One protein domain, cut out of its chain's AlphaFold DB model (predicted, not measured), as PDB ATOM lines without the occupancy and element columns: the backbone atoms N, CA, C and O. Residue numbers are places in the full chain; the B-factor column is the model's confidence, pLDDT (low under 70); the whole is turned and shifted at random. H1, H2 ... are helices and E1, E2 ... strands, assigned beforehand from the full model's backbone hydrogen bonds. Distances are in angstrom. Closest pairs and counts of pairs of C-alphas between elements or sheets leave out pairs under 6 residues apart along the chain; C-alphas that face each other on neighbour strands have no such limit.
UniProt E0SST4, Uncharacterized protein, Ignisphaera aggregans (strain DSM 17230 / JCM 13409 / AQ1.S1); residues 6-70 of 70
ATOM      1  N   GLU A   6      32.403  18.045  12.827       85.00
ATOM      2  CA  GLU A   6      32.931  16.725  13.190       85.00
ATOM      3  C   GLU A   6      31.959  15.596  12.828       85.00
ATOM      4  O   GLU A   6      32.373  14.557  12.305       85.00
ATOM      5  N   ASP A   7      30.657  15.806  13.036       81.38
ATOM      6  CA  ASP A   7      29.632  14.842  12.635       81.38
ATOM      7  C   ASP A   7      29.599  14.660  11.113       81.38
ATOM      8  O   ASP A   7      29.483  13.529  10.632       81.38
ATOM      9  N   LEU A   8      29.766  15.748  10.351       76.50
ATOM     10  CA  LEU A   8      29.880  15.705   8.890       76.50
ATOM     11  C   LEU A   8      31.124  14.934   8.438       76.50
ATOM     12  O   LEU A   8      31.035  14.091   7.540       76.50
ATOM     13  N   GLU A   9      32.281  15.178   9.055       81.00
ATOM     14  CA  GLU A   9      33.505  14.441   8.737       81.00
ATOM     15  C   GLU A   9      33.390  12.951   9.060       81.00
ATOM     16  O   GLU A   9      33.819  12.110   8.260       81.00
ATOM     17  N   ARG A  10      32.787  12.606  10.202       83.62
ATOM     18  CA  ARG A  10      32.535  11.215  10.585       83.62
ATOM     19  C   ARG A  10      31.626  10.530   9.570       83.62
ATOM     20  O   ARG A  10      31.997   9.481   9.044       83.62
ATOM     21  N   LEU A  11      30.496  11.154   9.231       77.62
ATOM     22  CA  LEU A  11      29.535  10.619   8.265       77.62
ATOM     23  C   LEU A  11      30.188  10.409   6.892       77.62
ATOM     24  O   LEU A  11      30.031   9.361   6.264       77.62
ATOM     25  N   LYS A  12      30.995  11.378   6.446       75.62
ATOM     26  CA  LYS A  12      31.769  11.298   5.205       75.62
ATOM     27  C   LYS A  12      32.722  10.101   5.226       75.62
ATOM     28  O   LYS A  12      32.727   9.303   4.288       75.62
ATOM     29  N   ARG A  13      33.504   9.927   6.299       82.44
ATOM     30  CA  ARG A  13      34.437   8.793   6.449       82.44
ATOM     31  C   ARG A  13      33.721   7.445   6.462       82.44
ATOM     32  O   ARG A  13      34.215   6.503   5.845       82.44
ATOM     33  N   GLU A  14      32.582   7.341   7.138       83.56
ATOM     34  CA  GLU A  14      31.766   6.121   7.169       83.56
ATOM     35  C   GLU A  14      31.246   5.763   5.775       83.56
ATOM     36  O   GLU A  14      31.460   4.645   5.302       83.56
ATOM     37  N   ARG A  15      30.678   6.738   5.057       76.88
ATOM     38  CA  ARG A  15      30.186   6.541   3.686       76.88
ATOM     39  C   ARG A  15      31.295   6.135   2.718       76.88
ATOM     40  O   ARG A  15      31.100   5.204   1.936       76.88
ATOM     41  N   TYR A  16      32.471   6.761   2.800       78.44
ATOM     42  CA  TYR A  16      33.629   6.351   1.995       78.44
ATOM     43  C   TYR A  16      34.117   4.947   2.340       78.44
ATOM     44  O   TYR A  16      34.461   4.182   1.442       78.44
ATOM     45  N   ARG A  17      34.136   4.585   3.627       83.00
ATOM     46  CA  ARG A  17      34.530   3.244   4.069       83.00
ATOM     47  C   ARG A  17      33.589   2.181   3.514       83.00
ATOM     48  O   ARG A  17      34.058   1.144   3.046       83.00
ATOM     49  N   ASP A  18      32.288   2.440   3.527       80.06
ATOM     50  CA  ASP A  18      31.296   1.517   2.983       80.06
ATOM     51  C   ASP A  18      31.390   1.403   1.463       80.06
ATOM     52  O   ASP A  18      31.364   0.290   0.937       80.06
ATOM     53  N   ALA A  19      31.596   2.523   0.762       72.62
ATOM     54  CA  ALA A  19      31.840   2.517  -0.679       72.62
ATOM     55  C   ALA A  19      33.107   1.719  -1.030       72.62
ATOM     56  O   ALA A  19      33.093   0.890  -1.939       72.62
ATOM     57  N   PHE A  20      34.187   1.896  -0.266       75.94
ATOM     58  CA  PHE A  20      35.427   1.150  -0.465       75.94
ATOM     59  C   PHE A  20      35.239  -0.352  -0.225       75.94
ATOM     60  O   PHE A  20      35.677  -1.160  -1.038       75.94
ATOM     61  N   ARG A  21      34.545  -0.748   0.851       79.69
ATOM     62  CA  ARG A  21      34.220  -2.160   1.127       79.69
ATOM     63  C   ARG A  21      33.355  -2.773   0.035       79.69
ATOM     64  O   ARG A  21      33.573  -3.925  -0.328       79.69
ATOM     65  N   PHE A  22      32.386  -2.017  -0.474       74.12
ATOM     66  CA  PHE A  22      31.551  -2.425  -1.596       74.12
ATOM     67  C   PHE A  22      32.432  -2.700  -2.821       74.12
ATOM     68  O   PHE A  22      32.474  -3.836  -3.281       74.12
ATOM     69  N   ILE A  23      33.239  -1.727  -3.259       71.38
ATOM     70  CA  ILE A  23      34.157  -1.860  -4.406       71.38
ATOM     71  C   ILE A  23      35.151  -3.018  -4.219       71.38
ATOM     72  O   ILE A  23      35.363  -3.795  -5.148       71.38
ATOM     73  N   ALA A  24      35.738  -3.166  -3.029       71.62
ATOM     74  CA  ALA A  24      36.691  -4.232  -2.725       71.62
ATOM     75  C   ALA A  24      36.058  -5.627  -2.840       71.62
ATOM     76  O   ALA A  24      36.642  -6.501  -3.473       71.62
ATOM     77  N   ARG A  25      34.829  -5.814  -2.333       73.06
ATOM     78  CA  ARG A  25      34.082  -7.075  -2.494       73.06
ATOM     79  C   ARG A  25      33.851  -7.435  -3.962       73.06
ATOM     80  O   ARG A  25      33.933  -8.608  -4.308       73.06
ATOM     81  N   PHE A  26      33.590  -6.452  -4.825       66.50
ATOM     82  CA  PHE A  26      33.494  -6.714  -6.265       66.50
ATOM     83  C   PHE A  26      34.851  -7.024  -6.880       66.50
ATOM     84  O   PHE A  26      34.942  -7.919  -7.711       66.50
ATOM     85  N   ARG A  27      35.911  -6.331  -6.453       66.75
ATOM     86  CA  ARG A  27      37.268  -6.569  -6.953       66.75
ATOM     87  C   ARG A  27      37.751  -7.989  -6.664       66.75
ATOM     88  O   ARG A  27      38.332  -8.608  -7.549       66.75
ATOM     89  N   ASP A  28      37.473  -8.501  -5.471       65.38
ATOM     90  CA  ASP A  28      37.912  -9.835  -5.049       65.38
ATOM     91  C   ASP A  28      37.109 -10.966  -5.727       65.38
ATOM     92  O   ASP A  28      37.576 -12.101  -5.792       65.38
ATOM     93  N   GLY A  29      35.930 -10.659  -6.286       60.62
ATOM     94  CA  GLY A  29      35.075 -11.602  -7.019       60.62
ATOM     95  C   GLY A  29      35.187 -11.549  -8.549       60.62
ATOM     96  O   GLY A  29      34.497 -12.311  -9.228       60.62
ATOM     97  N   LEU A  30      36.006 -10.659  -9.119       57.28
ATOM     98  CA  LEU A  30      36.119 -10.512 -10.573       57.28
ATOM     99  C   LEU A  30      37.061 -11.575 -11.167       57.28
ATOM    100  O   LEU A  30      38.247 -11.602 -10.829       57.28
ATOM    101  N   PRO A  31      36.597 -12.406 -12.122       51.09
ATOM    102  CA  PRO A  31      37.503 -13.148 -12.989       51.09
ATOM    103  C   PRO A  31      38.411 -12.142 -13.707       51.09
ATOM    104  O   PRO A  31      37.932 -11.108 -14.177       51.09
ATOM    105  N   ARG A  32      39.719 -12.416 -13.810       56.06
ATOM    106  CA  ARG A  32      40.627 -11.611 -14.646       56.06
ATOM    107  C   ARG A  32      40.099 -11.638 -16.084       56.06
ATOM    108  O   ARG A  32      40.251 -12.630 -16.790       56.06
ATOM    109  N   VAL A  33      39.434 -10.559 -16.487       51.75
ATOM    110  CA  VAL A  33      38.736 -10.432 -17.770       51.75
ATOM    111  C   VAL A  33      39.744 -10.306 -18.911       51.75
ATOM    112  O   VAL A  33      40.165  -9.211 -19.268       51.75
ATOM    113  N   SER A  34      40.134 -11.439 -19.496       56.34
ATOM    114  CA  SER A  34      40.891 -11.473 -20.754       56.34
ATOM    115  C   SER A  34      39.985 -11.361 -21.991       56.34
ATOM    116  O   SER A  34      40.469 -11.009 -23.063       56.34
ATOM    117  N   ARG A  35      38.666 -11.589 -21.862       55.72
ATOM    118  CA  ARG A  35      37.646 -11.358 -22.905       55.72
ATOM    119  C   ARG A  35      36.323 -10.972 -22.237       55.72
ATOM    120  O   ARG A  35      35.775 -11.782 -21.505       55.72
ATOM    121  N   ARG A  36      35.825  -9.746 -22.451       61.44
ATOM    122  CA  ARG A  36      34.545  -9.287 -21.876       61.44
ATOM    123  C   ARG A  36      33.399 -10.072 -22.514       61.44
ATOM    124  O   ARG A  36      33.005  -9.775 -23.639       61.44
ATOM    125  N   GLY A  37      32.895 -11.087 -21.819       70.81
ATOM    126  CA  GLY A  37      31.674 -11.776 -22.223       70.81
ATOM    127  C   GLY A  37      30.444 -10.926 -21.901       70.81
ATOM    128  O   GLY A  37      30.488 -10.057 -21.030       70.81
ATOM    129  N   ILE A  38      29.313 -11.207 -22.556       72.62
ATOM    130  CA  ILE A  38      28.019 -10.567 -22.246       72.62
ATOM    131  C   ILE A  38      27.680 -10.707 -20.750       72.62
ATOM    132  O   ILE A  38      27.185  -9.764 -20.139       72.62
ATOM    133  N   GLY A  39      28.026 -11.838 -20.126       74.25
ATOM    134  CA  GLY A  39      27.832 -12.054 -18.689       74.25
ATOM    135  C   GLY A  39      28.587 -11.062 -17.795       74.25
ATOM    136  O   GLY A  39      28.049 -10.637 -16.775       74.25
ATOM    137  N   ASP A  40      29.791 -10.635 -18.186       72.25
ATOM    138  CA  ASP A  40      30.559  -9.639 -17.428       72.25
ATOM    139  C   ASP A  40      29.945  -8.246 -17.571       72.25
ATOM    140  O   ASP A  40      29.861  -7.500 -16.597       72.25
ATOM    141  N   VAL A  41      29.457  -7.911 -18.770       75.88
ATOM    142  CA  VAL A  41      28.748  -6.650 -19.029       75.88
ATOM    143  C   VAL A  41      27.473  -6.569 -18.190       75.88
ATOM    144  O   VAL A  41      27.233  -5.551 -17.544       75.88
ATOM    145  N   LEU A  42      26.692  -7.651 -18.134       78.88
ATOM    146  CA  LEU A  42      25.478  -7.715 -17.316       78.88
ATOM    147  C   LEU A  42      25.784  -7.600 -15.817       78.88
ATOM    148  O   LEU A  42      25.080  -6.891 -15.102       78.88
ATOM    149  N   ARG A  43      26.865  -8.232 -15.336       76.75
ATOM    150  CA  ARG A  43      27.311  -8.078 -13.941       76.75
ATOM    151  C   ARG A  43      27.721  -6.643 -13.628       76.75
ATOM    152  O   ARG A  43      27.324  -6.119 -12.594       76.75
ATOM    153  N   LEU A  44      28.479  -5.992 -14.510       76.56
ATOM    154  CA  LEU A  44      28.866  -4.589 -14.337       76.56
ATOM    155  C   LEU A  44      27.652  -3.652 -14.348       76.56
ATOM    156  O   LEU A  44      27.599  -2.725 -13.541       76.56
ATOM    157  N   ALA A  45      26.667  -3.909 -15.212       80.06
ATOM    158  CA  ALA A  45      25.420  -3.149 -15.251       80.06
ATOM    159  C   ALA A  45      24.626  -3.287 -13.942       80.06
ATOM    160  O   ALA A  45      24.169  -2.287 -13.392       80.06
ATOM    161  N   GLU A  46      24.529  -4.503 -13.399       84.19
ATOM    162  CA  GLU A  46      23.865  -4.757 -12.117       84.19
ATOM    163  C   GLU A  46      24.587  -4.069 -10.947       84.19
ATOM    164  O   GLU A  46      23.945  -3.454 -10.096       84.19
ATOM    165  N   ILE A  47      25.924  -4.082 -10.931       80.44
ATOM    166  CA  ILE A  47      26.718  -3.341  -9.938       80.44
ATOM    167  C   ILE A  47      26.456  -1.836 -10.054       80.44
ATOM    168  O   ILE A  47      26.238  -1.171  -9.043       80.44
ATOM    169  N   GLY A  48      26.447  -1.300 -11.277       81.50
ATOM    170  CA  GLY A  48      26.136   0.106 -11.535       81.50
ATOM    171  C   GLY A  48      24.755   0.492 -11.009       81.50
ATOM    172  O   GLY A  48      24.628   1.484 -10.293       81.50
ATOM    173  N   ARG A  49      23.742  -0.342 -11.272       84.75
ATOM    174  CA  ARG A  49      22.384  -0.160 -10.750       84.75
ATOM    175  C   ARG A  49      22.361  -0.135  -9.220       84.75
ATOM    176  O   ARG A  49      21.794   0.783  -8.639       84.75
ATOM    177  N   GLN A  50      23.042  -1.074  -8.562       83.12
ATOM    178  CA  GLN A  50      23.116  -1.129  -7.097       83.12
ATOM    179  C   GLN A  50      23.813   0.093  -6.480       83.12
ATOM    180  O   GLN A  50      23.403   0.554  -5.415       83.12
ATOM    181  N   ILE A  51      24.855   0.630  -7.126       81.00
ATOM    182  CA  ILE A  51      25.515   1.868  -6.678       81.00
ATOM    183  C   ILE A  51      24.539   3.041  -6.769       81.00
ATOM    184  O   ILE A  51      24.404   3.794  -5.803       81.00
ATOM    185  N   VAL A  52      23.847   3.179  -7.903       82.00
ATOM    186  CA  VAL A  52      22.863   4.249  -8.115       82.00
ATOM    187  C   VAL A  52      21.748   4.163  -7.075       82.00
ATOM    188  O   VAL A  52      21.512   5.138  -6.371       82.00
ATOM    189  N   ASP A  53      21.151   2.987  -6.881       83.00
ATOM    190  CA  ASP A  53      20.053   2.788  -5.927       83.00
ATOM    191  C   ASP A  53      20.465   3.061  -4.471       83.00
ATOM    192  O   ASP A  53      19.645   3.485  -3.651       83.00
ATOM    193  N   ARG A  54      21.731   2.801  -4.119       82.81
ATOM    194  CA  ARG A  54      22.222   2.911  -2.739       82.81
ATOM    195  C   ARG A  54      22.673   4.315  -2.367       82.81
ATOM    196  O   ARG A  54      22.476   4.723  -1.221       82.81
ATOM    197  N   TYR A  55      23.319   5.010  -3.296       80.38
ATOM    198  CA  TYR A  55      23.971   6.290  -3.023       80.38
ATOM    199  C   TYR A  55      23.259   7.473  -3.648       80.38
ATOM    200  O   TYR A  55      23.528   8.593  -3.230       80.38
ATOM    201  N   PHE A  56      22.365   7.249  -4.606       82.19
ATOM    202  CA  PHE A  56      21.674   8.321  -5.293       82.19
ATOM    203  C   PHE A  56      20.160   8.194  -5.153       82.19
ATOM    204  O   PHE A  56      19.572   7.123  -4.986       82.19
ATOM    205  N   GLU A  57      19.509   9.337  -5.181       84.50
ATOM    206  CA  GLU A  57      18.070   9.468  -5.305       84.50
ATOM    207  C   GLU A  57      17.777  10.456  -6.426       84.50
ATOM    208  O   GLU A  57      18.537  11.394  -6.671       84.50
ATOM    209  N   VAL A  58      16.683  10.226  -7.141       83.62
ATOM    210  CA  VAL A  58      16.214  11.165  -8.157       83.62
ATOM    211  C   VAL A  58      15.326  12.177  -7.454       83.62
ATOM    212  O   VAL A  58      14.284  11.807  -6.915       83.62
ATOM    213  N   VAL A  59      15.728  13.444  -7.472       85.62
ATOM    214  CA  VAL A  59      14.915  14.555  -6.973       85.62
ATOM    215  C   VAL A  59      14.482  15.435  -8.140       85.62
ATOM    216  O   VAL A  59      15.155  15.514  -9.168       85.62
ATOM    217  N   VAL A  60      13.321  16.068  -8.001       84.88
ATOM    218  CA  VAL A  60      12.799  17.001  -9.003       84.88
ATOM    219  C   VAL A  60      13.207  18.412  -8.605       84.88
ATOM    220  O   VAL A  60      12.968  18.827  -7.471       84.88
ATOM    221  N   TRP A  61      13.815  19.138  -9.537       78.50
ATOM    222  CA  TRP A  61      14.180  20.541  -9.388       78.50
ATOM    223  C   TRP A  61      13.542  21.338 -10.529       78.50
ATOM    224  O   TRP A  61      14.061  21.378 -11.642       78.50
ATOM    225  N   GLY A  62      12.390  21.959 -10.266       86.69
ATOM    226  CA  GLY A  62      11.607  22.621 -11.314       86.69
ATOM    227  C   GLY A  62      11.095  21.611 -12.346       86.69
ATOM    228  O   GLY A  62      10.354  20.696 -11.991       86.69
ATOM    229  N   GLU A  63      11.502  21.769 -13.607       87.62
ATOM    230  CA  GLU A  63      11.154  20.862 -14.715       87.62
ATOM    231  C   GLU A  63      12.169  19.719 -14.911       87.62
ATOM    232  O   GLU A  63      11.928  18.793 -15.687       87.62
ATOM    233  N   GLU A  64      13.296  19.743 -14.195       86.00
ATOM    234  CA  GLU A  64      14.387  18.788 -14.374       86.00
ATOM    235  C   GLU A  64      14.403  17.707 -13.286       86.00
ATOM    236  O   GLU A  64      14.079  17.936 -12.116       86.00
ATOM    237  N   ARG A  65      14.830  16.500 -13.669       85.50
ATOM    238  CA  ARG A  65      15.151  15.417 -12.732       85.50
ATOM    239  C   ARG A  65      16.655  15.374 -12.530       85.50
ATOM    240  O   ARG A  65      17.396  15.099 -13.470       85.50
ATOM    241  N   VAL A  66      17.092  15.587 -11.298       84.50
ATOM    242  CA  VAL A  66      18.505  15.582 -10.913       84.50
ATOM    243  C   VAL A  66      18.798  14.418  -9.972       84.50
ATOM    244  O   VAL A  66      17.999  14.072  -9.103       84.50
ATOM    245  N   LEU A  67      19.962  13.794 -10.152       82.75
ATOM    246  CA  LEU A  67      20.471  12.786  -9.225       82.75
ATOM    247  C   LEU A  67      21.146  13.491  -8.050       82.75
ATOM    248  O   LEU A  67      22.126  14.214  -8.228       82.75
ATOM    249  N   ARG A  68      20.637  13.258  -6.843       82.94
ATOM    250  CA  ARG A  68      21.207  13.746  -5.588       82.94
ATOM    251  C   ARG A  68      21.859  12.591  -4.842       82.94
ATOM    252  O   ARG A  68      21.344  11.479  -4.871       82.94
ATOM    253  N   LEU A  69      22.977  12.851  -4.165       80.62
ATOM    254  CA  LEU A  69      23.520  11.904  -3.193       80.62
ATOM    255  C   LEU A  69      22.555  11.773  -2.004       80.62
ATOM    256  O   LEU A  69      22.129  12.787  -1.454       80.62
ATOM    257  N   ARG A  70      22.227  10.534  -1.633       75.94
ATOM    258  CA  ARG A  70      21.457  10.208  -0.424       75.94
ATOM    259  C   ARG A  70      22.251  10.441   0.857       75.94
ATOM    260  O   ARG A  70      23.494  10.273   0.836       75.94
TER     261      ARG A  70
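Overview. This is residues 6 to 70 of the 70 residues of an uncharacterized protein of Ignisphaera aggregans (strain DSM 17230 / JCM 13409 / AQ1.S1) (UniProt E0SST4). The picture is a flat, open U of two long helices: H1 runs one way, a loop turns the chain, and H2 folds back beside H1 with a gap between them. At the end of H2 the backbone passes, with no residue between, into a small two-stranded hairpin, E1 and E2, which turns away from H1; residues 6 to 14 of H1 and residues 32 to 39 stick out. The printed part has 65 residues with two named helices and two named strands, in the order H1, H2, E1, E2, and its class is mixed, helices and strands. The sheet has the order E1 - E2 and is antiparallel. The whole is only just loose, close to extended, with a radius of gyration of the C-alphas of 15.7 A and spans of 43 by 36 by 13 A.

Along the chain. Find C-alpha 6 at (32.931, 16.725, 13.190); from there H1, residues 6 to 28, runs 32.6 A to C-alpha 28 at (37.912, -9.835, -5.049). After the nine residues that follow, find C-alpha 38 at (28.019, -10.567, -22.246), where H2, residues 38 to 55, begins; it is 25.9 A long. The next residue opens E1, residues 56 to 61, which is 14.9 A long. E2, residues 64 to 69, is 16.0 A long and ends at C-alpha 69 at (23.520, 11.904, -3.193).

Arrangement. Look first at H1 and H2, which are near each other: no C-alpha of the one is within 8 A of the other, the closest being 8.4 A, but 11 pairs are within 10 A. In both helices every O i to N i+4 pair is within hydrogen-bond range. Beyond H2, E1 and E2 are antiparallel neighbours and form a hairpin, with 144 degrees between their directions. N 57 and O 68 are within hydrogen-bond range at 2.8 A, and N 66 and O 59 at 2.9 A. Between H2 and E2 one pair of C-alphas is within 8 A, the closest, those of Tyr 55 and Leu 69, at 5.6 A. H1 is apart from E1 and from E2.

Size, cuts and confidence. The two C-alphas farthest apart are those of Glu 6 and Arg 35, at 46.0 A. Residues 6 to 14, which belong to H1, and residues 32 to 39 stand free; the body without them spans 44 by 26 by 8 A. The printed part has no cut and no long link: H2 to E1 and E1 to E2 are tight, and H1 to H2 is short. It ends at Arg 70, the chain's last residue. Look at the B-factor column for the pLDDT of this predicted model: the mean of the printed part is 76.4, and residues 26 to 36 are under 70.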